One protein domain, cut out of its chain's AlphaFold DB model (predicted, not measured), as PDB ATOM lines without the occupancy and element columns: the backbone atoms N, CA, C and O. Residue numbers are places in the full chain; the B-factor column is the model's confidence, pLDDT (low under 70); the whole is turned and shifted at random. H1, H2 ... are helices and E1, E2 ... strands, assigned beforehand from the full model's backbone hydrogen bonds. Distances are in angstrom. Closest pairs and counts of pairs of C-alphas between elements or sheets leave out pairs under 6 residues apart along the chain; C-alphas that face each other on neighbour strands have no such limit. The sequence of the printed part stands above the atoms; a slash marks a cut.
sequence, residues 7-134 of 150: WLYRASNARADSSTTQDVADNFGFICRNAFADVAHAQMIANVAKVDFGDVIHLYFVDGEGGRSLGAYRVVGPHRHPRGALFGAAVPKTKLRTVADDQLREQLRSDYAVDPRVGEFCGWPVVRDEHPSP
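Overview. This is residues 7 to 134 of the 150 residues of an uncharacterized protein of Nannocystis exedens (UniProt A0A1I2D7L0). A strongly twisted sheet of five strands, E1 E3 E4 E7 E2, wraps part of the way round one helix, H1, which packs over one face of it and runs along E3. Past the end of E7 where it begins, at Cys 122, sits a small separate hairpin, E5 and E6, and the short helix H2 follows E6 after a tight link. The printed part has 128 residues with two named helices and seven named strands, in the order E1 H1 E2 E3 E4 E5 E6 H2 E7; the sheet is mixed, with E1 and E3 parallel and its other neighbours antiparallel. The class is mixed, helices and strands, though under half of the residues, 61 of 128, are in named elements. The whole is compact and rounded, with a radius of gyration of the C-alphas of 13.6 A and spans of 34 by 33 by 28 A.

Along the chain. Begin with the sheet. Find C-alpha 7 at (19.039, -46.920, 22.954); from there E1, residues 7 to 12, runs 16.4 A. Look next at E3, residues 56 to 63, 22.5 A long, and at E4, residues 66 to 75, which spans 25.1 A and bends by 56 degrees at residue 71. E7, residues 122 to 129, covers 20.8 A and ends at C-alpha 129, at (16.590, -58.948, 26.684). E2 is short, residues 30 to 32, 6.2 A. For H1, residues 18 to 28, start at C-alpha 18, at (33.541, -53.740, 32.767), and read on for 15.0 A. Then look at the elements that are not strands of this sheet or H1: E5, residues 87 to 90, is 8.7 A long, E6, residues 97 to 99, is 6.5 A long, and H2, residues 102 to 109, is 10.3 A long.

Arrangement. Start at the edge strand E1: it is parallel to E3 at 28 degrees, with N 9 and O 58 at 2.9 A. E3 and E4 form a hairpin, antiparallel at 156 degrees, with N 57 and O 73 at 2.8 A. E7 is staggered: its residues 126 to 129 pair with E4, antiparallel, with N 74 and O 127 at 2.8 A, and its residues 123 to 125 pair with E2. E2, the other edge strand, is antiparallel to E7 at 140 degrees, with N 31 and O 124 at 3.0 A. Now look at H1: it is on the sheet at a height of 7.7 A and lies only just over E3, on which 3 of its C-alphas fall; it runs along the strands, at 10 degrees to E3 on the local plane. The closest C-alphas of H1 and E2 are those of Ala 25 and Ile 31, 5.7 A apart. E5 and E6 are a hairpin, with N 88 and O 98 at 2.8 A. E6 and E7 meet only at a point, where C-alphas 98 and 122 face each other at 4.3 A. H2 is only just not on the sheet, with 4 pairs of C-alphas within 10 A. H1 and H2 only just touch, with 3 pairs of C-alphas within 8 A, the closest being Phe 28 and Leu 104 at 7.1 A; they run opposite ways at a shallow tilt of 18 degrees. H2 is apart from, for instance, E1, E3 and E4. In H1 and H2 every O i to N i+4 pair is within hydrogen-bond range.

Size, cuts and confidence. The two C-alphas farthest apart are those of Ala 40 and Glu 130, at 39.8 A, while the first and last printed C-alphas, of Trp 7 and Pro 134, are 10.5 A apart. The printed part has no cut. Three links are long: E2 to E3 with 23 residues, H2 to E7 with 12 and E4 to E5 with 11. Residues 33 to 55 hold no named element, and their C-alphas lie 4 to 23 A from the mean of the C-alphas. The mean pLDDT of the printed part is 93.7, and no printed residue is under 70.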
ATOM      1  N   TRP A   7      18.039 -47.864  22.481       97.69
ATOM      2  CA  TRP A   7      19.039 -46.920  22.954       97.69
ATOM      3  C   TRP A   7      20.419 -47.562  22.980       97.69
ATOM      4  O   TRP A   7      20.581 -48.687  23.446       97.69
ATOM      5  N   LEU A   8      21.439 -46.820  22.561       97.25
ATOM      6  CA  LEU A   8      22.833 -47.219  22.721       97.25
ATOM      7  C   LEU A   8      23.404 -46.518  23.951       97.25
ATOM      8  O   LEU A   8      23.394 -45.286  24.028       97.25
ATOM      9  N   TYR A   9      23.915 -47.291  24.909       97.06
ATOM     10  CA  TYR A   9      24.538 -46.772  26.123       97.06
ATOM     11  C   TYR A   9      26.013 -47.156  26.191       97.06
ATOM     12  O   TYR A   9      26.347 -48.336  26.177       97.06
ATOM     13  N   ARG A  10      26.899 -46.163  26.324       94.88
ATOM     14  CA  ARG A  10      28.329 -46.381  26.578       94.88
ATOM     15  C   ARG A  10      28.669 -46.155  28.052       94.88
ATOM     16  O   ARG A  10      28.620 -45.029  28.551       94.88
ATOM     17  N   ALA A  11      29.040 -47.231  28.731       94.25
ATOM     18  CA  ALA A  11      29.779 -47.202  29.984       94.25
ATOM     19  C   ALA A  11      31.284 -47.069  29.699       94.25
ATOM     20  O   ALA A  11      31.753 -47.396  28.609       94.25
ATOM     21  N   SER A  12      32.041 -46.581  30.678       91.44
ATOM     22  CA  SER A  12      33.501 -46.532  30.621       91.44
ATOM     23  C   SER A  12      34.097 -46.653  32.019       91.44
ATOM     24  O   SER A  12      33.412 -46.433  33.021       91.44
ATOM     25  N   ASN A  13      35.406 -46.887  32.062       88.62
ATOM     26  CA  ASN A  13      36.224 -46.932  33.275       88.62
ATOM     27  C   ASN A  13      36.278 -45.616  34.081       88.62
ATOM     28  O   ASN A  13      36.921 -45.565  35.122       88.62
ATOM     29  N   ALA A  14      35.617 -44.547  33.628       85.12
ATOM     30  CA  ALA A  14      35.494 -43.309  34.398       85.12
ATOM     31  C   ALA A  14      34.561 -43.452  35.615       85.12
ATOM     32  O   ALA A  14      34.504 -42.547  36.447       85.12
ATOM     33  N   ARG A  15      33.773 -44.534  35.671       81.25
ATOM     34  CA  ARG A  15      32.895 -44.866  36.798       81.25
ATOM     35  C   ARG A  15      33.271 -46.230  37.355       81.25
ATOM     36  O   ARG A  15      33.970 -46.300  38.347       81.25
ATOM     37  N   ALA A  16      32.879 -47.285  36.655       90.19
ATOM     38  CA  ALA A  16      33.133 -48.661  37.044       90.19
ATOM     39  C   ALA A  16      33.897 -49.387  35.943       90.19
ATOM     40  O   ALA A  16      33.857 -48.980  34.777       90.19
ATOM     41  N   ASP A  17      34.574 -50.473  36.298       92.38
ATOM     42  CA  ASP A  17      35.139 -51.376  35.306       92.38
ATOM     43  C   ASP A  17      34.046 -52.196  34.592       92.38
ATOM     44  O   ASP A  17      32.843 -52.102  34.872       92.38
ATOM     45  N   SER A  18      34.467 -52.979  33.600       92.31
ATOM     46  CA  SER A  18      33.541 -53.740  32.767       92.31
ATOM     47  C   SER A  18      32.847 -54.864  33.534       92.31
ATOM     48  O   SER A  18      31.654 -55.082  33.325       92.31
ATOM     49  N   SER A  19      33.568 -55.536  34.436       93.00
ATOM     50  CA  SER A  19      33.031 -56.594  35.295       93.00
ATOM     51  C   SER A  19      31.971 -56.055  36.241       93.00
ATOM     52  O   SER A  19      30.867 -56.583  36.252       93.00
ATOM     53  N   THR A  20      32.248 -54.969  36.960       93.81
ATOM     54  CA  THR A  20      31.298 -54.327  37.870       93.81
ATOM     55  C   THR A  20      30.085 -53.802  37.109       93.81
ATOM     56  O   THR A  20      28.952 -53.973  37.551       93.81
ATOM     57  N   THR A  21      30.285 -53.186  35.939       95.50
ATOM     58  CA  THR A  21      29.170 -52.723  35.096       95.50
ATOM     59  C   THR A  21      28.258 -53.884  34.693       95.50
ATOM     60  O   THR A  21      27.035 -53.763  34.766       95.50
ATOM     61  N   GLN A  22      28.849 -55.004  34.277       95.12
ATOM     62  CA  GLN A  22      28.101 -56.191  33.884       95.12
ATOM     63  C   GLN A  22      27.418 -56.861  35.083       95.12
ATOM     64  O   GLN A  22      26.251 -57.217  34.981       95.12
ATOM     65  N   ASP A  23      28.107 -56.981  36.216       95.19
ATOM     66  CA  ASP A  23      27.591 -57.571  37.453       95.19
ATOM     67  C   ASP A  23      26.355 -56.821  37.963       95.19
ATOM     68  O   ASP A  23      25.314 -57.423  38.224       95.19
ATOM     69  N   VAL A  24      26.412 -55.485  37.992       96.62
ATOM     70  CA  VAL A  24      25.268 -54.645  38.370       96.62
ATOM     71  C   VAL A  24      24.079 -54.863  37.422       96.62
ATOM     72  O   VAL A  24      22.937 -54.995  37.872       96.62
ATOM     73  N   ALA A  25      24.328 -54.961  36.115       97.12
ATOM     74  CA  ALA A  25      23.272 -55.182  35.131       97.12
ATOM     75  C   ALA A  25      22.668 -56.594  35.213       97.12
ATOM     76  O   ALA A  25      21.446 -56.735  35.216       97.12
ATOM     77  N   ASP A  26      23.499 -57.630  35.310       96.19
ATOM     78  CA  ASP A  26      23.075 -59.029  35.240       96.19
ATOM     79  C   ASP A  26      22.534 -59.548  36.581       96.19
ATOM     80  O   ASP A  26      21.502 -60.221  36.603       96.19
ATOM     81  N   ASN A  27      23.166 -59.201  37.706       95.50
ATOM     82  CA  ASN A  27      22.793 -59.739  39.018       95.50
ATOM     83  C   ASN A  27      21.753 -58.886  39.748       95.50
ATOM     84  O   ASN A  27      20.920 -59.424  40.488       95.50
ATOM     85  N   PHE A  28      21.748 -57.569  39.535       97.12
ATOM     86  CA  PHE A  28      20.782 -56.669  40.173       97.12
ATOM     87  C   PHE A  28      19.682 -56.181  39.227       97.12
ATOM     88  O   PHE A  28      18.666 -55.675  39.707       97.12
ATOM     89  N   GLY A  29      19.839 -56.368  37.912       98.00
ATOM     90  CA  GLY A  29      18.879 -55.861  36.933       98.00
ATOM     91  C   GLY A  29      18.832 -54.337  36.955       98.00
ATOM     92  O   GLY A  29      17.764 -53.730  37.045       98.00
ATOM     93  N   PHE A  30      20.003 -53.698  36.956       98.38
ATOM     94  CA  PHE A  30      20.110 -52.255  37.117       98.38
ATOM     95  C   PHE A  30      21.158 -51.645  36.189       98.38
ATOM     96  O   PHE A  30      22.264 -52.153  36.054       98.38
ATOM     97  N   ILE A  31      20.833 -50.507  35.578       98.00
ATOM     98  CA  ILE A  31      21.811 -49.666  34.880       98.00
ATOM     99  C   ILE A  31      21.886 -48.338  35.625       98.00
ATOM    100  O   ILE A  31      20.973 -47.513  35.533       98.00
ATOM    101  N   CYS A  32      22.977 -48.133  36.367       96.75
ATOM    102  CA  CYS A  32      23.188 -46.922  37.154       96.75
ATOM    103  C   CYS A  32      23.394 -45.710  36.238       96.75
ATOM    104  O   CYS A  32      24.286 -45.694  35.382       96.75
ATOM    105  N   ARG A  33      22.580 -44.669  36.435       95.75
ATOM    106  CA  ARG A  33      22.665 -43.431  35.671       95.75
ATOM    107  C   ARG A  33      22.054 -42.255  36.417       95.75
ATOM    108  O   ARG A  33      20.881 -42.276  36.757       95.75
ATOM    109  N   ASN A  34      22.821 -41.177  36.527       94.62
ATOM    110  CA  ASN A  34      22.325 -39.911  37.059       94.62
ATOM    111  C   ASN A  34      21.284 -39.286  36.116       94.62
ATOM    112  O   ASN A  34      21.460 -39.273  34.892       94.62
ATOM    113  N   ALA A  35      20.231 -38.711  36.691       93.94
ATOM    114  CA  ALA A  35      19.303 -37.825  35.998       93.94
ATOM    115  C   ALA A  35      19.926 -36.455  35.724       93.94
ATOM    116  O   ALA A  35      19.617 -35.845  34.697       93.94
ATOM    117  N   PHE A  36      20.785 -35.974  36.626       91.94
ATOM    118  CA  PHE A  36      21.318 -34.614  36.607       91.94
ATOM    119  C   PHE A  36      22.840 -34.599  36.442       91.94
ATOM    120  O   PHE A  36      23.559 -35.407  37.030       91.94
ATOM    121  N   ALA A  37      23.330 -33.681  35.607       85.94
ATOM    122  CA  ALA A  37      24.759 -33.536  35.328       85.94
ATOM    123  C   ALA A  37      25.511 -32.804  36.451       85.94
ATOM    124  O   ALA A  37      26.669 -33.123  36.714       85.94
ATOM    125  N   ASP A  38      24.857 -31.846  37.112       79.94
ATOM    126  CA  ASP A  38      25.431 -31.052  38.195       79.94
ATOM    127  C   ASP A  38      24.383 -30.662  39.256       79.94
ATOM    128  O   ASP A  38      23.171 -30.757  39.033       79.94
ATOM    129  N   VAL A  39      24.876 -30.234  40.426       70.50
ATOM    130  CA  VAL A  39      24.051 -29.703  41.527       70.50
ATOM    131  C   VAL A  39      23.593 -28.271  41.222       70.50
ATOM    132  O   VAL A  39      22.462 -27.902  41.527       70.50
ATOM    133  N   ALA A  40      24.477 -27.454  40.636       72.44
ATOM    134  CA  ALA A  40      24.343 -25.997  40.592       72.44
ATOM    135  C   ALA A  40      23.304 -25.492  39.577       72.44
ATOM    136  O   ALA A  40      22.563 -24.556  39.865       72.44
ATOM    137  N   HIS A  41      23.228 -26.114  38.404       70.00
ATOM    138  CA  HIS A  41      22.329 -25.729  37.313       70.00
ATOM    139  C   HIS A  41      21.150 -26.687  37.178       70.00
ATOM    140  O   HIS A  41      20.234 -26.434  36.392       70.00
ATOM    141  N   ALA A  42      21.154 -27.785  37.943       74.12
ATOM    142  CA  ALA A  42      20.076 -28.762  37.961       74.12
ATOM    143  C   ALA A  42      19.759 -29.294  36.546       74.12
ATOM    144  O   ALA A  42      18.613 -29.639  36.230       74.12
ATOM    145  N   GLN A  43      20.784 -29.335  35.685       86.75
ATOM    146  CA  GLN A  43      20.638 -29.666  34.277       86.75
ATOM    147  C   GLN A  43      20.383 -31.164  34.125       86.75
ATOM    148  O   GLN A  43      21.236 -32.001  34.427       86.75
ATOM    149  N   MET A  44      19.192 -31.499  33.635       88.81
ATOM    150  CA  MET A  44      18.823 -32.874  33.322       88.81
ATOM    151  C   MET A  44      19.593 -33.370  32.098       88.81
ATOM    152  O   MET A  44      19.734 -32.661  31.099       88.81
ATOM    153  N   ILE A  45      20.057 -34.612  32.151       89.94
ATOM    154  CA  ILE A  45      20.751 -35.249  31.037       89.94
ATOM    155  C   ILE A  45      19.724 -35.550  29.936       89.94
ATOM    156  O   ILE A  45      18.827 -36.372  30.119       89.94
ATOM    157  N   ALA A  46      19.866 -34.886  28.783       81.62
ATOM    158  CA  ALA A  46      18.822 -34.738  27.761       81.62
ATOM    159  C   ALA A  46      18.125 -36.038  27.309       81.62
ATOM    160  O   ALA A  46      16.921 -36.026  27.060       81.62
ATOM    161  N   ASN A  47      18.860 -37.152  27.207       92.25
ATOM    162  CA  ASN A  47      18.300 -38.431  26.760       92.25
ATOM    163  C   ASN A  47      17.784 -39.309  27.907       92.25
ATOM    164  O   ASN A  47      16.940 -40.164  27.673       92.25
ATOM    165  N   VAL A  48      18.197 -39.066  29.153       93.19
ATOM    166  CA  VAL A  48      17.741 -39.863  30.305       93.19
ATOM    167  C   VAL A  48      16.237 -39.707  30.540       93.19
ATOM    168  O   VAL A  48      15.553 -40.671  30.870       93.19
ATOM    169  N   ALA A  49      15.709 -38.502  30.321       92.75
ATOM    170  CA  ALA A  49      14.286 -38.198  30.463       92.75
ATOM    171  C   ALA A  49      13.396 -38.852  29.395       92.75
ATOM    172  O   ALA A  49      12.181 -38.906  29.565       92.75
ATOM    173  N   LYS A  50      13.995 -39.290  28.281       95.12
ATOM    174  CA  LYS A  50      13.275 -39.799  27.110       95.12
ATOM    175  C   LYS A  50      13.116 -41.315  27.111       95.12
ATOM    176  O   LYS A  50      12.238 -41.799  26.416       95.12
ATOM    177  N   VAL A  51      13.942 -42.034  27.873       96.94
ATOM    178  CA  VAL A  51      13.823 -43.489  28.017       96.94
ATOM    179  C   VAL A  51      12.519 -43.814  28.737       96.94
ATOM    180  O   VAL A  51      12.299 -43.319  29.848       96.94
ATOM    181  N   ASP A  52      11.687 -44.658  28.133       97.19
ATOM    182  CA  ASP A  52      10.423 -45.118  28.708       97.19
ATOM    183  C   ASP A  52      10.492 -46.585  29.174       97.19
ATOM    184  O   ASP A  52      11.423 -47.333  28.878       97.19
ATOM    185  N   PHE A  53       9.498 -47.019  29.948       96.94
ATOM    186  CA  PHE A  53       9.332 -48.436  30.252       96.94
ATOM    187  C   PHE A  53       8.959 -49.201  28.980       96.94
ATOM    188  O   PHE A  53       8.008 -48.844  28.291       96.94
ATOM    189  N   GLY A  54       9.652 -50.308  28.735       96.50
ATOM    190  CA  GLY A  54       9.521 -51.108  27.522       96.50
ATOM    191  C   GLY A  54      10.648 -50.880  26.521       96.50
ATOM    192  O   GLY A  54      10.870 -51.772  25.711       96.50
ATOM    193  N   ASP A  55      11.382 -49.769  26.617       97.75
ATOM    194  CA  ASP A  55      12.549 -49.505  25.775       97.75
ATOM    195  C   ASP A  55      13.681 -50.500  26.034       97.75
ATOM    196  O   ASP A  55      13.812 -51.039  27.137       97.75
ATOM    197  N   VAL A  56      14.532 -50.699  25.029       98.06
ATOM    198  CA  VAL A  56      15.720 -51.555  25.115       98.06
ATOM    199  C   VAL A  56      16.976 -50.693  25.135       98.06
ATOM    200  O   VAL A  56      17.177 -49.833  24.282       98.06
ATOM    201  N   ILE A  57      17.844 -50.934  26.111       98.44
ATOM    202  CA  ILE A  57      19.173 -50.342  26.214       98.44
ATOM    203  C   ILE A  57      20.204 -51.397  25.814       98.44
ATOM    204  O   ILE A  57      20.377 -52.405  26.499       98.44
ATOM    205  N   HIS A  58      20.931 -51.132  24.735       98.06
ATOM    206  CA  HIS A  58      22.139 -51.856  24.364       98.06
ATOM    207  C   HIS A  58      23.314 -51.278  25.144       98.06
ATOM    208  O   HIS A  58      23.757 -50.151  24.900       98.06
ATOM    209  N   LEU A  59      23.787 -52.042  26.122       98.00
ATOM    210  CA  LEU A  59      24.857 -51.648  27.021       98.00
ATOM    211  C   LEU A  59      26.204 -52.045  26.418       98.00
ATOM    212  O   LEU A  59      26.470 -53.223  26.190       98.00
ATOM    213  N   TYR A  60      27.066 -51.058  26.209       97.12
ATOM    214  CA  TYR A  60      28.446 -51.237  25.780       97.12
ATOM    215  C   TYR A  60      29.394 -50.760  26.868       97.12
ATOM    216  O   TYR A  60      29.142 -49.743  27.515       97.12
ATOM    217  N   PHE A  61      30.517 -51.446  27.014       96.00
ATOM    218  CA  PHE A  61      31.664 -50.950  27.754       96.00
ATOM    219  C   PHE A  61      32.721 -50.459  26.773       96.00
ATOM    220  O   PHE A  61      33.075 -51.188  25.849       96.00
ATOM    221  N   VAL A  62      33.191 -49.228  26.956       92.94
ATOM    222  CA  VAL A  62      34.180 -48.598  26.082       92.94
ATOM    223  C   VAL A  62      35.490 -48.403  26.828       92.94
ATOM    224  O   VAL A  62      35.521 -47.780  27.893       92.94
ATOM    225  N   ASP A  63      36.566 -48.886  26.222       87.88
ATOM    226  CA  ASP A  63      37.946 -48.739  26.673       87.88
ATOM    227  C   ASP A  63      38.859 -48.332  25.495       87.88
ATOM    228  O   ASP A  63      38.389 -47.832  24.468       87.88
ATOM    229  N   GLY A  64      40.178 -48.466  25.666       78.75
ATOM    230  CA  GLY A  64      41.166 -48.103  24.647       78.75
ATOM    231  C   GLY A  64      41.086 -48.923  23.354       78.75
ATOM    232  O   GLY A  64      41.630 -48.479  22.344       78.75
ATOM    233  N   GLU A  65      40.400 -50.070  23.355       77.31
ATOM    234  CA  GLU A  65      40.300 -50.983  22.210       77.31
ATOM    235  C   GLU A  65      38.993 -50.820  21.417       77.31
ATOM    236  O   GLU A  65      38.857 -51.342  20.311       77.31
ATOM    237  N   GLY A  66      38.031 -50.054  21.939       85.81
ATOM    238  CA  GLY A  66      36.736 -49.827  21.304       85.81
ATOM    239  C   GLY A  66      35.579 -50.066  22.264       85.81
ATOM    240  O   GLY A  66      35.722 -49.928  23.473       85.81
ATOM    241  N   GLY A  67      34.394 -50.355  21.717       90.81
ATOM    242  CA  GLY A  67      33.202 -50.655  22.511       90.81
ATOM    243  C   GLY A  67      32.811 -52.124  22.417       90.81
ATOM    244  O   GLY A  67      32.480 -52.610  21.338       90.81
ATOM    245  N   ARG A  68      32.795 -52.814  23.559       94.19
ATOM    246  CA  ARG A  68      32.341 -54.200  23.704       94.19
ATOM    247  C   ARG A  68      30.901 -54.235  24.201       94.19
ATOM    248  O   ARG A  68      30.579 -53.588  25.194       94.19
ATOM    249  N   SER A  69      30.033 -55.002  23.545       95.75
ATOM    250  CA  SER A  69      28.659 -55.212  24.025       95.75
ATOM    251  C   SER A  69      28.655 -56.049  25.308       95.75
ATOM    252  O   SER A  69      29.262 -57.117  25.345       95.75
ATOM    253  N   LEU A  70      27.933 -55.586  26.329       96.19
ATOM    254  CA  LEU A  70      27.627 -56.333  27.557       96.19
ATOM    255  C   LEU A  70      26.243 -57.006  27.494       96.19
ATOM    256  O   LEU A  70      26.003 -58.011  28.166       96.19
ATOM    257  N   GLY A  71      25.347 -56.499  26.644       96.38
ATOM    258  CA  GLY A  71      24.032 -57.094  26.407       96.38
ATOM    259  C   GLY A  71      22.972 -56.072  26.013       96.38
ATOM    260  O   GLY A  71      23.249 -54.874  25.924       96.38
ATOM    261  N   ALA A  72      21.759 -56.569  25.786       97.94
ATOM    262  CA  ALA A  72      20.554 -55.770  25.632       97.94
ATOM    263  C   ALA A  72      19.673 -55.935  26.876       97.94
ATOM    264  O   ALA A  72      19.575 -57.023  27.451       97.94
ATOM    265  N   TYR A  73      19.062 -54.839  27.309       98.31
ATOM    266  CA  TYR A  73      18.344 -54.767  28.572       98.31
ATOM    267  C   TYR A  73      17.064 -53.961  28.407       98.31
ATOM    268  O   TYR A  73      17.106 -52.787  28.046       98.31
ATOM    269  N   ARG A  74      15.919 -54.568  28.706       98.06
ATOM    270  CA  ARG A  74      14.626 -53.893  28.637       98.06
ATOM    271  C   ARG A  74      14.335 -53.151  29.929       98.06
ATOM    272  O   ARG A  74      14.372 -53.736  31.011       98.06
ATOM    273  N   VAL A  75      13.976 -51.881  29.810       98.31
ATOM    274  CA  VAL A  75      13.635 -51.005  30.931       98.31
ATOM    275  C   VAL A  75      12.262 -51.381  31.471       98.31
ATOM    276  O   VAL A  75      11.271 -51.424  30.739       98.31
ATOM    277  N   VAL A  76      12.172 -51.654  32.771       98.06
ATOM    278  CA  VAL A  76      10.932 -52.105  33.414       98.06
ATOM    279  C   VAL A  76      10.624 -51.306  34.674       98.06
ATOM    280  O   VAL A  76      11.498 -50.753  35.331       98.06
ATOM    281  N   GLY A  77       9.342 -51.221  35.026       96.19
ATOM    282  CA  GLY A  77       8.944 -50.671  36.320       96.19
ATOM    283  C   GLY A  77       9.225 -51.663  37.455       96.19
ATOM    284  O   GLY A  77       9.200 -52.868  37.204       96.19
ATOM    285  N   PRO A  78       9.379 -51.202  38.714       96.31
ATOM    286  CA  PRO A  78       9.621 -52.088  39.861       96.31
ATOM    287  C   PRO A  78       8.615 -53.243  39.986       96.31
ATOM    288  O   PRO A  78       9.002 -54.371  40.251       96.31
ATOM    289  N   HIS A  79       7.334 -53.001  39.689       96.50
ATOM    290  CA  HIS A  79       6.267 -54.014  39.735       96.50
ATOM    291  C   HIS A  79       6.372 -55.117  38.662       96.50
ATOM    292  O   HIS A  79       5.670 -56.118  38.754       96.50
ATOM    293  N   ARG A  80       7.203 -54.932  37.627       95.94
ATOM    294  CA  ARG A  80       7.480 -55.932  36.577       95.94
ATOM    295  C   ARG A  80       8.898 -56.492  36.664       95.94
ATOM    296  O   ARG A  80       9.271 -57.305  35.826       95.94
ATOM    297  N   HIS A  81       9.690 -56.034  37.629       97.56
ATOM    298  CA  HIS A  81      11.052 -56.498  37.826       97.56
ATOM    299  C   HIS A  81      11.068 -57.678  38.813       97.56
ATOM    300  O   HIS A  81      10.455 -57.561  39.877       97.56
ATOM    301  N   PRO A  82      11.798 -58.779  38.540       96.31
ATOM    302  CA  PRO A  82      11.874 -59.936  39.444       96.31
ATOM    303  C   PRO A  82      12.352 -59.580  40.858       96.31
ATOM    304  O   PRO A  82      11.940 -60.185  41.841       96.31
ATOM    305  N   ARG A  83      13.203 -58.555  40.960       96.12
ATOM    306  CA  ARG A  83      13.720 -57.992  42.214       96.12
ATOM    307  C   ARG A  83      13.196 -56.570  42.457       96.12
ATOM    308  O   ARG A  83      13.966 -55.658  42.720       96.12
ATOM    309  N   GLY A  84      11.895 -56.340  42.273       95.56
ATOM    310  CA  GLY A  84      11.288 -55.003  42.354       95.56
ATOM    311  C   GLY A  84      11.566 -54.233  43.652       95.56
ATOM    312  O   GLY A  84      11.649 -53.008  43.623       95.56
ATOM    313  N   ALA A  85      11.773 -54.946  44.766       97.25
ATOM    314  CA  ALA A  85      12.088 -54.375  46.076       97.25
ATOM    315  C   ALA A  85      13.454 -53.661  46.148       97.25
ATOM    316  O   ALA A  85      13.673 -52.886  47.073       97.25
ATOM    317  N   LEU A  86      14.348 -53.868  45.170       97.19
ATOM    318  CA  LEU A  86      15.636 -53.166  45.104       97.19
ATOM    319  C   LEU A  86      15.490 -51.663  44.831       97.19
ATOM    320  O   LEU A  86      16.430 -50.896  45.042       97.19
ATOM    321  N   PHE A  87      14.326 -51.237  44.336       98.06
ATOM    322  CA  PHE A  87      14.122 -49.908  43.778       98.06
ATOM    323  C   PHE A  87      13.121 -49.098  44.594       98.06
ATOM    324  O   PHE A  87      12.016 -49.547  44.888       98.06
ATOM    325  N   GLY A  88      13.505 -47.866  44.908       96.50
ATOM    326  CA  GLY A  88      12.718 -46.922  45.680       96.50
ATOM    327  C   GLY A  88      11.923 -45.940  44.820       96.50
ATOM    328  O   GLY A  88      11.233 -46.289  43.852       96.50
ATOM    329  N   ALA A  89      11.991 -44.671  45.217       97.12
ATOM    330  CA  ALA A  89      11.215 -43.589  44.636       97.12
ATOM    331  C   ALA A  89      11.533 -43.372  43.146       97.12
ATOM    332  O   ALA A  89      12.644 -43.613  42.670       97.12
ATOM    333  N   ALA A  90      10.536 -42.895  42.395       97.50
ATOM    334  CA  ALA A  90      10.756 -42.406  41.036       97.50
ATOM    335  C   ALA A  90      11.572 -41.111  41.071       97.50
ATOM    336  O   ALA A  90      11.246 -40.205  41.839       97.50
ATOM    337  N   VAL A  91      12.556 -40.984  40.182       96.38
ATOM    338  CA  VAL A  91      13.213 -39.693  39.956       96.38
ATOM    339  C   VAL A  91      12.321 -38.844  39.036       96.38
ATOM    340  O   VAL A  91      11.978 -39.301  37.938       96.38
ATOM    341  N   PRO A  92      11.922 -37.621  39.442       93.00
ATOM    342  CA  PRO A  92      10.954 -36.815  38.701       93.00
ATOM    343  C   PRO A  92      11.298 -36.635  37.217       93.00
ATOM    344  O   PRO A  92      12.438 -36.337  36.868       93.00
ATOM    345  N   LYS A  93      10.279 -36.747  36.351       93.25
ATOM    346  CA  LYS A  93      10.366 -36.586  34.882       93.25
ATOM    347  C   LYS A  93      11.256 -37.610  34.160       93.25
ATOM    348  O   LYS A  93      11.620 -37.391  33.011       93.25
ATOM    349  N   THR A  94      11.589 -38.723  34.807       96.50
ATOM    350  CA  THR A  94      12.355 -39.821  34.200       96.50
ATOM    351  C   THR A  94      11.700 -41.163  34.524       96.50
ATOM    352  O   THR A  94      10.748 -41.229  35.310       96.50
ATOM    353  N   LYS A  95      12.226 -42.249  33.950       97.31
ATOM    354  CA  LYS A  95      11.925 -43.621  34.391       97.31
ATOM    355  C   LYS A  95      12.978 -44.214  35.322       97.31
ATOM    356  O   LYS A  95      12.940 -45.412  35.596       97.31
ATOM    357  N   LEU A  96      13.875 -43.385  35.849       98.19
ATOM    358  CA  LEU A  96      14.835 -43.836  36.841       98.19
ATOM    359  C   LEU A  96      14.166 -44.094  38.192       98.19
ATOM    360  O   LEU A  96      13.149 -43.484  38.552       98.19
ATOM    361  N   ARG A  97      14.797 -44.972  38.962       98.31
ATOM    362  CA  ARG A  97      14.472 -45.260  40.355       98.31
ATOM    363  C   ARG A  97      15.687 -45.037  41.230       98.31
ATOM    364  O   ARG A  97      16.806 -45.300  40.792       98.31
ATOM    365  N   THR A  98      15.458 -44.565  42.450       98.19
ATOM    366  CA  THR A  98      16.493 -44.606  43.483       98.19
ATOM    367  C   THR A  98      16.737 -46.044  43.925       98.19
ATOM    368  O   THR A  98      15.860 -46.900  43.790       98.19
ATOM    369  N   VAL A  99      17.922 -46.321  44.455       97.88
ATOM    370  CA  VAL A  99      18.234 -47.622  45.050       97.88
ATOM    371  C   VAL A  99      17.692 -47.676  46.481       97.88
ATOM    372  O   VAL A  99      17.982 -46.801  47.299       97.88
ATOM    373  N   ALA A 100      16.883 -48.695  46.778       96.56
ATOM    374  CA  ALA A 100      16.319 -48.955  48.104       96.56
ATOM    375  C   ALA A 100      17.104 -50.015  48.898       96.56
ATOM    376  O   ALA A 100      17.091 -49.977  50.126       96.56
ATOM    377  N   ASP A 101      17.767 -50.933  48.196       97.00
ATOM    378  CA  ASP A 101      18.459 -52.091  48.765       97.00
ATOM    379  C   ASP A 101      19.909 -51.794  49.166       97.00
ATOM    380  O   ASP A 101      20.657 -51.161  48.420       97.00
ATOM    381  N   ASP A 102      20.310 -52.281  50.340       95.50
ATOM    382  CA  ASP A 102      21.630 -52.003  50.912       95.50
ATOM    383  C   ASP A 102      22.762 -52.733  50.185       95.50
ATOM    384  O   ASP A 102      23.847 -52.172  50.036       95.50
ATOM    385  N   GLN A 103      22.517 -53.944  49.674       95.31
ATOM    386  CA  GLN A 103      23.530 -54.696  48.934       95.31
ATOM    387  C   GLN A 103      23.858 -54.000  47.608       95.31
ATOM    388  O   GLN A 103      25.030 -53.818  47.280       95.31
ATOM    389  N   LEU A 104      22.839 -53.561  46.864       96.31
ATOM    390  CA  LEU A 104      23.033 -52.789  45.639       96.31
ATOM    391  C   LEU A 104      23.692 -51.434  45.934       96.31
ATOM    392  O   LEU A 104      24.576 -51.018  45.190       96.31
ATOM    393  N   ARG A 105      23.324 -50.744  47.024       96.25
ATOM    394  CA  ARG A 105      24.010 -49.499  47.422       96.25
ATOM    395  C   ARG A 105      25.494 -49.721  47.676       96.25
ATOM    396  O   ARG A 105      26.298 -48.915  47.219       96.25
ATOM    397  N   GLU A 106      25.847 -50.781  48.396       94.75
ATOM    398  CA  GLU A 106      27.244 -51.081  48.707       94.75
ATOM    399  C   GLU A 106      28.024 -51.439  47.438       94.75
ATOM    400  O   GLU A 106      29.100 -50.891  47.215       94.75
ATOM    401  N   GLN A 107      27.432 -52.237  46.540       93.56
ATOM    402  CA  GLN A 107      28.028 -52.551  45.237       93.56
ATOM    403  C   GLN A 107      28.312 -51.291  44.401       93.56
ATOM    404  O   GLN A 107      29.308 -51.225  43.686       93.56
ATOM    405  N   LEU A 108      27.446 -50.278  44.481       95.25
ATOM    406  CA  LEU A 108      27.613 -49.031  43.732       95.25
ATOM    407  C   LEU A 108      28.604 -48.061  44.385       95.25
ATOM    408  O   LEU A 108      29.200 -47.248  43.681       95.25
ATOM    409  N   ARG A 109      28.790 -48.123  45.707       93.62
ATOM    410  CA  ARG A 109      29.549 -47.131  46.484       93.62
ATOM    411  C   ARG A 109      31.021 -47.019  46.085       93.62
ATOM    412  O   ARG A 109      31.583 -45.934  46.211       93.62
ATOM    413  N   SER A 110      31.624 -48.102  45.609       85.69
ATOM    414  CA  SER A 110      33.043 -48.131  45.238       85.69
ATOM    415  C   SER A 110      33.346 -47.338  43.963       85.69
ATOM    416  O   SER A 110      34.362 -46.654  43.895       85.69
ATOM    417  N   ASP A 111      32.440 -47.387  42.984       90.06
ATOM    418  CA  ASP A 111      32.739 -47.003  41.596       90.06
ATOM    419  C   ASP A 111      31.761 -45.958  41.020       90.06
ATOM    420  O   ASP A 111      32.066 -45.194  40.097       90.06
ATOM    421  N   TYR A 112      30.547 -45.881  41.561       92.75
ATOM    422  CA  TYR A 112      29.525 -44.958  41.086       92.75
ATOM    423  C   TYR A 112      29.428 -43.731  41.989       92.75
ATOM    424  O   TYR A 112      29.711 -43.760  43.183       92.75
ATOM    425  N   ALA A 113      28.967 -42.626  41.406       91.56
ATOM    426  CA  ALA A 113      28.597 -41.441  42.169       91.56
ATOM    427  C   ALA A 113      27.080 -41.375  42.314       91.56
ATOM    428  O   ALA A 113      26.349 -41.711  41.380       91.56
ATOM    429  N   VAL A 114      26.624 -40.876  43.459       94.62
ATOM    430  CA  VAL A 114      25.220 -40.514  43.654       94.62
ATOM    431  C   VAL A 114      24.798 -39.442  42.650       94.62
ATOM    432  O   VAL A 114      25.617 -38.657  42.151       94.62
ATOM    433  N   ASP A 115      23.505 -39.397  42.345       94.44
ATOM    434  CA  ASP A 115      22.972 -38.295  41.563       94.44
ATOM    435  C   ASP A 115      23.093 -36.990  42.369       94.44
ATOM    436  O   ASP A 115      22.633 -36.933  43.514       94.44
ATOM    437  N   PRO A 116      23.694 -35.934  41.792       92.06
ATOM    438  CA  PRO A 116      24.026 -34.712  42.519       92.06
ATOM    439  C   PRO A 116      22.807 -33.979  43.090       92.06
ATOM    440  O   PRO A 116      22.942 -33.215  44.042       92.06
ATOM    441  N   ARG A 117      21.618 -34.176  42.513       92.06
ATOM    442  CA  ARG A 117      20.395 -33.495  42.945       92.06
ATOM    443  C   ARG A 117      19.495 -34.391  43.782       92.06
ATOM    444  O   ARG A 117      18.816 -33.894  44.673       92.06
ATOM    445  N   VAL A 118      19.449 -35.683  43.470       92.06
ATOM    446  CA  VAL A 118      18.642 -36.645  44.231       92.06
ATOM    447  C   VAL A 118      19.324 -37.005  45.555       92.06
ATOM    448  O   VAL A 118      18.631 -37.308  46.518       92.06
ATOM    449  N   GLY A 119      20.660 -36.944  45.618       92.81
ATOM    450  CA  GLY A 119      21.438 -37.320  46.803       92.81
ATOM    451  C   GLY A 119      21.556 -38.833  47.013       92.81
ATOM    452  O   GLY A 119      22.061 -39.266  48.039       92.81
ATOM    453  N   GLU A 120      21.112 -39.629  46.039       95.56
ATOM    454  CA  GLU A 120      21.051 -41.090  46.091       95.56
ATOM    455  C   GLU A 120      21.558 -41.699  44.782       95.56
ATOM    456  O   GLU A 120      21.568 -41.044  43.731       95.56
ATOM    457  N   PHE A 121      21.925 -42.981  44.811       97.38
ATOM    458  CA  PHE A 121      22.118 -43.740  43.575       97.38
ATOM    459  C   PHE A 121      20.787 -43.887  42.841       97.38
ATOM    460  O   PHE A 121      19.769 -44.251  43.437       97.38
ATOM    461  N   CYS A 122      20.793 -43.624  41.536       97.75
ATOM    462  CA  CYS A 122      19.632 -43.843  40.687       97.75
ATOM    463  C   CYS A 122      20.019 -44.388  39.312       97.75
ATOM    464  O   CYS A 122      21.182 -44.363  38.908       97.75
ATOM    465  N   GLY A 123      19.040 -44.971  38.631       97.94
ATOM    466  CA  GLY A 123      19.255 -45.713  37.397       97.94
ATOM    467  C   GLY A 123      17.973 -46.361  36.893       97.94
ATOM    468  O   GLY A 123      16.907 -46.200  37.495       97.94
ATOM    469  N   TRP A 124      18.067 -47.096  35.792       98.56
ATOM    470  CA  TRP A 124      16.939 -47.855  35.259       98.56
ATOM    471  C   TRP A 124      16.915 -49.265  35.851       98.56
ATOM    472  O   TRP A 124      17.919 -49.971  35.738       98.56
ATOM    473  N   PRO A 125      15.781 -49.711  36.416       98.50
ATOM    474  CA  PRO A 125      15.511 -51.132  36.563       98.50
ATOM    475  C   PRO A 125      15.388 -51.770  35.183       98.50
ATOM    476  O   PRO A 125      14.655 -51.269  34.320       98.50
ATOM    477  N   VAL A 126      16.080 -52.880  34.977       98.56
ATOM    478  CA  VAL A 126      16.133 -53.565  33.693       98.56
ATOM    479  C   VAL A 126      16.066 -55.073  33.845       98.56
ATOM    480  O   VAL A 126      16.501 -55.637  34.838       98.56
ATOM    481  N   VAL A 127      15.562 -55.742  32.819       97.88
ATOM    482  CA  VAL A 127      15.699 -57.192  32.666       97.88
ATOM    483  C   VAL A 127      16.488 -57.477  31.401       97.88
ATOM    484  O   VAL A 127      16.370 -56.734  30.427       97.88
ATOM    485  N   ARG A 128      17.299 -58.539  31.410       97.12
ATOM    486  CA  ARG A 128      18.021 -58.976  30.213       97.12
ATOM    487  C   ARG A 128      17.026 -59.256  29.086       97.12
ATOM    488  O   ARG A 128      15.952 -59.813  29.320       97.12
ATOM    489  N   ASP A 129      17.387 -58.819  27.892       95.06
ATOM    490  CA  ASP A 129      16.590 -58.948  26.684       95.06
ATOM    491  C   ASP A 129      17.408 -59.684  25.608       95.06
ATOM    492  O   ASP A 129      18.633 -59.556  25.550       95.06
ATOM    493  N   GLU A 130      16.745 -60.504  24.794       92.12
ATOM    494  CA  GLU A 130      17.387 -61.334  23.767       92.12
ATOM    495  C   GLU A 130      17.639 -60.575  22.454       92.12
ATOM    496  O   GLU A 130      18.229 -61.132  21.527       92.12
ATOM    497  N   HIS A 131      17.228 -59.302  22.359       88.44
ATOM    498  CA  HIS A 131      17.506 -58.477  21.183       88.44
ATOM    499  C   HIS A 131      19.017 -58.432  20.871       88.44
ATOM    500  O   HIS A 131      19.823 -58.086  21.743       88.44
ATOM    501  N   PRO A 132      19.431 -58.731  19.624       91.88
ATOM    502  CA  PRO A 132      20.836 -58.691  19.253       91.88
ATOM    503  C   PRO A 132      21.351 -57.250  19.298       91.88
ATOM    504  O   PRO A 132      20.845 -56.372  18.596       91.88
ATOM    505  N   SER A 133      22.386 -57.008  20.105       95.12
ATOM    506  CA  SER A 133      23.025 -55.694  20.152       95.12
ATOM    507  C   SER A 133      23.741 -55.387  18.835       95.12
ATOM    508  O   SER A 133      24.543 -56.207  18.379       95.12
ATOM    509  N   PRO A 134      23.512 -54.207  18.225       94.56
ATOM    510  CA  PRO A 134      24.266 -53.801  17.046       94.56
ATOM    511  C   PRO A 134      25.757 -53.640  17.379       94.56
ATOM    512  O   PRO A 134      26.149 -53.508  18.541       94.56
TER     513      PRO A 134